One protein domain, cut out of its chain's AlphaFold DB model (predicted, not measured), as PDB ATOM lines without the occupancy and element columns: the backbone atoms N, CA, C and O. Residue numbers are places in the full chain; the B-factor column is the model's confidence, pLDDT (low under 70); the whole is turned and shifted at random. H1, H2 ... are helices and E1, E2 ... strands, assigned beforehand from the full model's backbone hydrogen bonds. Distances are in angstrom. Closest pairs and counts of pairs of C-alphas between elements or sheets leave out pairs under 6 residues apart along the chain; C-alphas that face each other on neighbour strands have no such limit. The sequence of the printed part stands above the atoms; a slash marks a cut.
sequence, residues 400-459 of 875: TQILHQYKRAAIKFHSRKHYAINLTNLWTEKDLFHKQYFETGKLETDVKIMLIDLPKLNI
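This is residues 400 to 459 of the 875 residues of the protein "Wd-40 repeat protein" of Stylonychia lemnae (UniProt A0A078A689). An open arrangement in two loose halves: the long strand E2 with the short helix H1 packed on it makes one half, and the strand E1 with the helix H2 near it makes the other, E1 crossing E2 at a slant without forming a sheet with it. A wide loop, residues 405 to 418, leads from H1 past the beginning of E2, out to a turn near residue 416 and back into E1, while residues 452 to 457, of which 452 belongs to E2, stick out beyond the other end of E2. The printed part has 60 residues with two named helices and two named strands in the order H1, E1, H2, E2; the class is mixed, helices and strands, with under half of the residues in named elements. It is only just compact, close to loose, with a radius of gyration of the C-alphas of 12.1 A and spans of 34 by 28 by 17 A.

H1 is residues 401 to 404, and its first C-alpha, that of Gln 401, is at (-49.464, -21.719, -16.573). E1 is residues 419 to 424, 15.1 A from first to last C-alpha. H2 is residues 430 to 437, 10.4 A long by the same measure, with C-alpha 430 at (-41.767, -16.624, -26.386). E2 is residues 445 to 452, 22.1 A long, and ends with C-alpha 452 at (-38.115, -28.161, -10.319).

H1 and E2 touch, with 4 pairs of C-alphas within 8 A; the closest C-alphas are those of Leu 403 and Ile 449, 5.9 A apart. Residues 408 to 409 form a short antiparallel pairing with residues 445 to 446 of E2. E1 and E2 each pair with no named strand, but the two are near each other, with 10 pairs of C-alphas within 10 A. E1 and H2 are near each other, with 5 such pairs; their closest C-alphas are 8.4 A apart, only just short of touching. H1 is apart from H2 and from E1, and H2 is apart from E2. In H2 every O i to N i+4 pair is within hydrogen-bond range; H1 is too short for such a pair.

The C-alphas farthest apart are those of Gly 441 and Lys 456, at 34.9 A. The printed part has no cut. The link from H1 to E1 is long, with 14 residues, the link from E1 to H2 is tight, with 5, and the link from H2 to E2 is short, with 7. The mean pLDDT of the printed part is 72.1; 23 residues are under 70, namely residues 407 to 418, 427 to 432, 435 and 440 to 443.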
ATOM      1  N   THR A 400     -46.063 -24.558 -14.432       78.19
ATOM      2  CA  THR A 400     -46.687 -23.229 -14.390       78.19
ATOM      3  C   THR A 400     -47.589 -23.023 -15.605       78.19
ATOM      4  O   THR A 400     -47.409 -23.658 -16.647       78.19
ATOM      5  N   GLN A 401     -48.569 -22.132 -15.495       72.94
ATOM      6  CA  GLN A 401     -49.464 -21.719 -16.573       72.94
ATOM      7  C   GLN A 401     -48.678 -21.088 -17.719       72.94
ATOM      8  O   GLN A 401     -48.991 -21.393 -18.868       72.94
ATOM      9  N   ILE A 402     -47.622 -20.308 -17.431       71.44
ATOM     10  CA  ILE A 402     -46.702 -19.788 -18.462       71.44
ATOM     11  C   ILE A 402     -46.152 -20.945 -19.312       71.44
ATOM     12  O   ILE A 402     -46.207 -20.909 -20.539       71.44
ATOM     13  N   LEU A 403     -45.683 -22.020 -18.669       74.88
ATOM     14  CA  LEU A 403     -45.125 -23.185 -19.361       74.88
ATOM     15  C   LEU A 403     -46.196 -24.087 -19.994       74.88
ATOM     16  O   LEU A 403     -45.927 -24.767 -20.982       74.88
ATOM     17  N   HIS A 404     -47.418 -24.098 -19.458       74.75
ATOM     18  CA  HIS A 404     -48.548 -24.858 -20.002       74.75
ATOM     19  C   HIS A 404     -49.009 -24.348 -21.380       74.75
ATOM     20  O   HIS A 404     -49.633 -25.099 -22.134       74.75
ATOM     21  N   GLN A 405     -48.684 -23.100 -21.739       71.75
ATOM     22  CA  GLN A 405     -48.968 -22.556 -23.071       71.75
ATOM     23  C   GLN A 405     -48.240 -23.335 -24.183       71.75
ATOM     24  O   GLN A 405     -48.766 -23.477 -25.287       71.75
ATOM     25  N   TYR A 406     -47.071 -23.910 -23.889       73.12
ATOM     26  CA  TYR A 406     -46.264 -24.656 -24.852       73.12
ATOM     27  C   TYR A 406     -46.671 -26.134 -24.885       73.12
ATOM     28  O   TYR A 406     -46.126 -26.968 -24.161       73.12
ATOM     29  N   LYS A 407     -47.648 -26.466 -25.735       69.81
ATOM     30  CA  LYS A 407     -48.150 -27.845 -25.890       69.81
ATOM     31  C   LYS A 407     -47.423 -28.651 -26.960       69.81
ATOM     32  O   LYS A 407     -47.369 -29.872 -26.849       69.81
ATOM     33  N   ARG A 408     -46.892 -27.993 -27.993       69.56
ATOM     34  CA  ARG A 408     -46.240 -28.632 -29.143       69.56
ATOM     35  C   ARG A 408     -44.877 -28.021 -29.401       69.56
ATOM     36  O   ARG A 408     -44.743 -26.804 -29.406       69.56
ATOM     37  N   ALA A 409     -43.879 -28.883 -29.569       68.38
ATOM     38  CA  ALA A 409     -42.519 -28.472 -29.877       68.38
ATOM     39  C   ALA A 409     -41.690 -29.607 -30.495       68.38
ATOM     40  O   ALA A 409     -41.906 -30.793 -30.218       68.38
ATOM     41  N   ALA A 410     -40.697 -29.232 -31.302       65.94
ATOM     42  CA  ALA A 410     -39.635 -30.117 -31.767       65.94
ATOM     43  C   ALA A 410     -38.386 -29.914 -30.892       65.94
ATOM     44  O   ALA A 410     -37.795 -28.837 -30.886       65.94
ATOM     45  N   ILE A 411     -37.994 -30.938 -30.130       66.19
ATOM     46  CA  ILE A 411     -36.871 -30.869 -29.180       66.19
ATOM     47  C   ILE A 411     -35.775 -31.848 -29.601       66.19
ATOM     48  O   ILE A 411     -36.059 -33.004 -29.927       66.19
ATOM     49  N   LYS A 412     -34.509 -31.418 -29.503       61.94
ATOM     50  CA  LYS A 412     -33.348 -32.318 -29.583       61.94
ATOM     51  C   LYS A 412     -33.292 -33.200 -28.337       61.94
ATOM     52  O   LYS A 412     -32.805 -32.777 -27.291       61.94
ATOM     53  N   PHE A 413     -33.755 -34.440 -28.442       61.28
ATOM     54  CA  PHE A 413     -33.540 -35.436 -27.393       61.28
ATOM     55  C   PHE A 413     -32.153 -36.073 -27.532       61.28
ATOM     56  O   PHE A 413     -31.741 -36.454 -28.628       61.28
ATOM     57  N   HIS A 414     -31.448 -36.246 -26.413       53.50
ATOM     58  CA  HIS A 414     -30.293 -37.144 -26.356       53.50
ATOM     59  C   HIS A 414     -30.810 -38.595 -26.321       53.50
ATOM     60  O   HIS A 414     -31.695 -38.927 -25.531       53.50
ATOM     61  N   SER A 415     -30.281 -39.446 -27.203       47.62
ATOM     62  CA  SER A 415     -30.930 -40.608 -27.848       47.62
ATOM     63  C   SER A 415     -31.432 -41.792 -26.990       47.62
ATOM     64  O   SER A 415     -31.684 -42.866 -27.529       47.62
ATOM     65  N   ARG A 416     -31.642 -41.647 -25.676       52.94
ATOM     66  CA  ARG A 416     -32.223 -42.705 -24.817       52.94
ATOM     67  C   ARG A 416     -33.292 -42.230 -23.830       52.94
ATOM     68  O   ARG A 416     -33.918 -43.066 -23.183       52.94
ATOM     69  N   LYS A 417     -33.513 -40.919 -23.680       60.31
ATOM     70  CA  LYS A 417     -34.435 -40.365 -22.673       60.31
ATOM     71  C   LYS A 417     -35.560 -39.574 -23.333       60.31
ATOM     72  O   LYS A 417     -35.323 -38.763 -24.218       60.31
ATOM     73  N   HIS A 418     -36.793 -39.784 -22.867       67.25
ATOM     74  CA  HIS A 418     -37.994 -39.080 -23.351       67.25
ATOM     75  C   HIS A 418     -38.137 -37.648 -22.804       67.25
ATOM     76  O   HIS A 418     -39.220 -37.060 -22.876       67.25
ATOM     77  N   TYR A 419     -37.072 -37.101 -22.214       78.06
ATOM     78  CA  TYR A 419     -37.041 -35.741 -21.703       78.06
ATOM     79  C   TYR A 419     -35.697 -35.061 -21.974       78.06
ATOM     80  O   TYR A 419     -34.662 -35.727 -22.041       78.06
ATOM     81  N   ALA A 420     -35.727 -33.738 -22.109       79.62
ATOM     82  CA  ALA A 420     -34.554 -32.867 -22.120       79.62
ATOM     83  C   ALA A 420     -34.562 -31.983 -20.865       79.62
ATOM     84  O   ALA A 420     -35.634 -31.658 -20.356       79.62
ATOM     85  N   ILE A 421     -33.382 -31.616 -20.362       82.50
ATOM     86  CA  ILE A 421     -33.228 -30.762 -19.179       82.50
ATOM     87  C   ILE A 421     -32.435 -29.525 -19.580       82.50
ATOM     88  O   ILE A 421     -31.367 -29.672 -20.166       82.50
ATOM     89  N   ASN A 422     -32.933 -28.337 -19.242       82.75
ATOM     90  CA  ASN A 422     -32.229 -27.072 -19.440       82.75
ATOM     91  C   ASN A 422     -32.429 -26.133 -18.243       82.75
ATOM     92  O   ASN A 422     -33.241 -26.394 -17.358       82.75
ATOM     93  N   LEU A 423     -31.687 -25.026 -18.229       81.38
ATOM     94  CA  LEU A 423     -31.936 -23.901 -17.332       81.38
ATOM     95  C   LEU A 423     -32.752 -22.836 -18.058       81.38
ATOM     96  O   LEU A 423     -32.384 -22.439 -19.164       81.38
ATOM     97  N   THR A 424     -33.819 -22.353 -17.426       75.62
ATOM     98  CA  THR A 424     -34.693 -21.292 -17.956       75.62
ATOM     99  C   THR A 424     -35.065 -20.304 -16.853       75.62
ATOM    100  O   THR A 424     -35.208 -20.694 -15.690       75.62
ATOM    101  N   ASN A 425     -35.304 -19.043 -17.212       75.62
ATOM    102  CA  ASN A 425     -35.988 -18.112 -16.308       75.62
ATOM    103  C   ASN A 425     -37.472 -18.510 -16.202       75.62
ATOM    104  O   ASN A 425     -38.013 -19.141 -17.110       75.62
ATOM    105  N   LEU A 426     -38.146 -18.128 -15.112       70.19
ATOM    106  CA  LEU A 426     -39.584 -18.401 -14.936       70.19
ATOM    107  C   LEU A 426     -40.450 -17.698 -15.984       70.19
ATOM    108  O   LEU A 426     -41.499 -18.215 -16.360       70.19
ATOM    109  N   TRP A 427     -40.005 -16.525 -16.440       69.06
ATOM    110  CA  TRP A 427     -40.739 -15.677 -17.368       69.06
ATOM    111  C   TRP A 427     -39.825 -15.175 -18.495       69.06
ATOM    112  O   TRP A 427     -39.325 -14.046 -18.481       69.06
ATOM    113  N   THR A 428     -39.580 -16.051 -19.471       64.25
ATOM    114  CA  THR A 428     -38.846 -15.753 -20.712       64.25
ATOM    115  C   THR A 428     -39.787 -15.353 -21.845       64.25
ATOM    116  O   THR A 428     -40.895 -15.877 -21.942       64.25
ATOM    117  N   GLU A 429     -39.319 -14.490 -22.745       65.06
ATOM    118  CA  GLU A 429     -40.045 -14.137 -23.971       65.06
ATOM    119  C   GLU A 429     -40.234 -15.361 -24.882       65.06
ATOM    120  O   GLU A 429     -39.296 -16.141 -25.073       65.06
ATOM    121  N   LYS A 430     -41.423 -15.504 -25.489       66.88
ATOM    122  CA  LYS A 430     -41.767 -16.624 -26.386       66.88
ATOM    123  C   LYS A 430     -40.773 -16.812 -27.525       66.88
ATOM    124  O   LYS A 430     -40.291 -17.921 -27.729       66.88
ATOM    125  N   ASP A 431     -40.435 -15.746 -28.245       63.41
ATOM    126  CA  ASP A 431     -39.565 -15.838 -29.425       63.41
ATOM    127  C   ASP A 431     -38.144 -16.281 -29.057       63.41
ATOM    128  O   ASP A 431     -37.540 -17.108 -29.747       63.41
ATOM    129  N   LEU A 432     -37.612 -15.757 -27.946       67.19
ATOM    130  CA  LEU A 432     -36.317 -16.168 -27.403       67.19
ATOM    131  C   LEU A 432     -36.361 -17.618 -26.921       67.19
ATOM    132  O   LEU A 432     -35.450 -18.386 -27.223       67.19
ATOM    133  N   PHE A 433     -37.434 -18.007 -26.236       71.12
ATOM    134  CA  PHE A 433     -37.633 -19.367 -25.752       71.12
ATOM    135  C   PHE A 433     -37.714 -20.374 -26.911       71.12
ATOM    136  O   PHE A 433     -37.001 -21.379 -26.911       71.12
ATOM    137  N   HIS A 434     -38.500 -20.079 -27.952       71.88
ATOM    138  CA  HIS A 434     -38.600 -20.915 -29.149       71.88
ATOM    139  C   HIS A 434     -37.247 -21.060 -29.856       71.88
ATOM    140  O   HIS A 434     -36.851 -22.178 -30.176       71.88
ATOM    141  N   LYS A 435     -36.504 -19.961 -30.053       67.94
ATOM    142  CA  LYS A 435     -35.178 -19.995 -30.695       67.94
ATOM    143  C   LYS A 435     -34.131 -20.757 -29.882       67.94
ATOM    144  O   LYS A 435     -33.265 -21.398 -30.469       67.94
ATOM    145  N   GLN A 436     -34.168 -20.655 -28.553       71.00
ATOM    146  CA  GLN A 436     -33.173 -21.286 -27.683       71.00
ATOM    147  C   GLN A 436     -33.417 -22.784 -27.488       71.00
ATOM    148  O   GLN A 436     -32.452 -23.545 -27.420       71.00
ATOM    149  N   TYR A 437     -34.679 -23.212 -27.388       71.88
ATOM    150  CA  TYR A 437     -35.007 -24.565 -26.928       71.88
ATOM    151  C   TYR A 437     -35.661 -25.464 -27.981       71.88
ATOM    152  O   TYR A 437     -35.648 -26.685 -27.800       71.88
ATOM    153  N   PHE A 438     -36.198 -24.917 -29.076       76.81
ATOM    154  CA  PHE A 438     -36.892 -25.698 -30.102       76.81
ATOM    155  C   PHE A 438     -36.180 -25.672 -31.457       76.81
ATOM    156  O   PHE A 438     -35.568 -24.686 -31.858       76.81
ATOM    157  N   GLU A 439     -36.261 -26.786 -32.182       71.69
ATOM    158  CA  GLU A 439     -35.724 -26.900 -33.536       71.69
ATOM    159  C   GLU A 439     -36.740 -26.426 -34.575       71.69
ATOM    160  O   GLU A 439     -37.839 -26.967 -34.684       71.69
ATOM    161  N   THR A 440     -36.350 -25.464 -35.404       61.59
ATOM    162  CA  THR A 440     -37.150 -25.031 -36.552       61.59
ATOM    163  C   THR A 440     -37.084 -26.065 -37.680       61.59
ATOM    164  O   THR A 440     -35.991 -26.458 -38.090       61.59
ATOM    165  N   GLY A 441     -38.237 -26.480 -38.216       56.97
ATOM    166  CA  GLY A 441     -38.320 -27.318 -39.424       56.97
ATOM    167  C   GLY A 441     -38.421 -28.833 -39.203       56.97
ATOM    168  O   GLY A 441     -38.350 -29.585 -40.173       56.97
ATOM    169  N   LYS A 442     -38.605 -29.306 -37.964       62.62
ATOM    170  CA  LYS A 442     -38.912 -30.717 -37.659       62.62
ATOM    171  C   LYS A 442     -40.345 -30.879 -37.155       62.62
ATOM    172  O   LYS A 442     -40.938 -29.927 -36.662       62.62
ATOM    173  N   LEU A 443     -40.890 -32.093 -37.273       62.00
ATOM    174  CA  LEU A 443     -42.236 -32.420 -36.795       62.00
ATOM    175  C   LEU A 443     -42.362 -32.127 -35.297       62.00
ATOM    176  O   LEU A 443     -41.648 -32.703 -34.472       62.00
ATOM    177  N   GLU A 444     -43.293 -31.240 -34.959       70.31
ATOM    178  CA  GLU A 444     -43.624 -30.925 -33.579       70.31
ATOM    179  C   GLU A 444     -44.308 -32.117 -32.913       70.31
ATOM    180  O   GLU A 444     -45.179 -32.776 -33.485       70.31
ATOM    181  N   THR A 445     -43.913 -32.395 -31.677       72.06
ATOM    182  CA  THR A 445     -44.536 -33.425 -30.846       72.06
ATOM    183  C   THR A 445     -45.213 -32.781 -29.651       72.06
ATOM    184  O   THR A 445     -44.824 -31.685 -29.251       72.06
ATOM    185  N   ASP A 446     -46.207 -33.453 -29.070       77.56
ATOM    186  CA  ASP A 446     -46.816 -32.971 -27.834       77.56
ATOM    187  C   ASP A 446     -45.791 -33.057 -26.688       77.56
ATOM    188  O   ASP A 446     -45.157 -34.094 -26.457       77.56
ATOM    189  N   VAL A 447     -45.602 -31.951 -25.976       80.25
ATOM    190  CA  VAL A 447     -44.587 -31.790 -24.932       80.25
ATOM    191  C   VAL A 447     -45.239 -31.232 -23.673       80.25
ATOM    192  O   VAL A 447     -46.094 -30.354 -23.718       80.25
ATOM    193  N   LYS A 448     -44.798 -31.742 -22.525       83.50
ATOM    194  CA  LYS A 448     -45.055 -31.197 -21.199       83.50
ATOM    195  C   LYS A 448     -43.776 -30.556 -20.679       83.50
ATOM    196  O   LYS A 448     -42.794 -31.262 -20.444       83.50
ATOM    197  N   ILE A 449     -43.798 -29.245 -20.474       83.19
ATOM    198  CA  ILE A 449     -42.688 -28.520 -19.851       83.19
ATOM    199  C   ILE A 449     -42.988 -28.372 -18.360       83.19
ATOM    200  O   ILE A 449     -44.083 -27.966 -17.979       83.19
ATOM    201  N   MET A 450     -42.038 -28.756 -17.516       87.81
ATOM    202  CA  MET A 450     -42.140 -28.717 -16.056       87.81
ATOM    203  C   MET A 450     -40.888 -28.056 -15.481       87.81
ATOM    204  O   MET A 450     -39.854 -28.035 -16.138       87.81
ATOM    205  N   LEU A 451     -40.959 -27.556 -14.254       88.69
ATOM    206  CA  LEU A 451     -39.844 -26.970 -13.518       88.69
ATOM    207  C   LEU A 451     -39.660 -27.674 -12.173       88.69
ATOM    208  O   LEU A 451     -40.620 -28.194 -11.599       88.69
ATOM    209  N   ILE A 452     -38.430 -27.672 -11.665       88.88
ATOM    210  CA  ILE A 452     -38.115 -28.161 -10.319       88.88
ATOM    211  C   ILE A 452     -38.122 -26.984  -9.338       88.88
ATOM    212  O   ILE A 452     -37.291 -26.082  -9.427       88.88
ATOM    213  N   ASP A 453     -39.039 -27.017  -8.373       87.00
ATOM    214  CA  ASP A 453     -39.175 -26.028  -7.298       87.00
ATOM    215  C   ASP A 453     -38.207 -26.325  -6.137       87.00
ATOM    216  O   ASP A 453     -38.609 -26.590  -5.007       87.00
ATOM    217  N   LEU A 454     -36.908 -26.343  -6.447       85.50
ATOM    218  CA  LEU A 454     -35.805 -26.459  -5.490       85.50
ATOM    219  C   LEU A 454     -34.676 -25.514  -5.938       85.50
ATOM    220  O   LEU A 454     -33.794 -25.925  -6.699       85.50
ATOM    221  N   PRO A 455     -34.721 -24.231  -5.538       78.94
ATOM    222  CA  PRO A 455     -33.739 -23.246  -5.987       78.94
ATOM    223  C   PRO A 455     -32.319 -23.609  -5.524       78.94
ATOM    224  O   PRO A 455     -32.147 -24.361  -4.569       78.94
ATOM    225  N   LYS A 456     -31.292 -23.047  -6.173       76.50
ATOM    226  CA  LYS A 456     -29.850 -23.202  -5.856       76.50
ATOM    227  C   LYS A 456     -29.215 -24.564  -6.135       76.50
ATOM    228  O   LYS A 456     -28.008 -24.632  -6.352       76.50
ATOM    229  N   LEU A 457     -30.000 -25.638  -6.212       80.75
ATOM    230  CA  LEU A 457     -29.496 -26.967  -6.600       80.75
ATOM    231  C   LEU A 457     -29.041 -27.047  -8.072       80.75
ATOM    232  O   LEU A 457     -28.426 -28.025  -8.491       80.75
ATOM    233  N   ASN A 458     -29.334 -26.004  -8.847       78.12
ATOM    234  CA  ASN A 458     -28.830 -25.753 -10.193       78.12
ATOM    235  C   ASN A 458     -27.344 -25.357 -10.237       78.12
ATOM    236  O   ASN A 458     -26.735 -25.459 -11.297       78.12
ATOM    237  N   ILE A 459     -26.751 -24.906  -9.126       78.12
ATOM    238  CA  ILE A 459     -25.334 -24.536  -9.072       78.12
ATOM    239  C   ILE A 459     -24.511 -25.768  -8.679       78.12
ATOM    240  O   ILE A 459     -24.749 -26.399  -7.646       78.12
TER     241      ILE A 459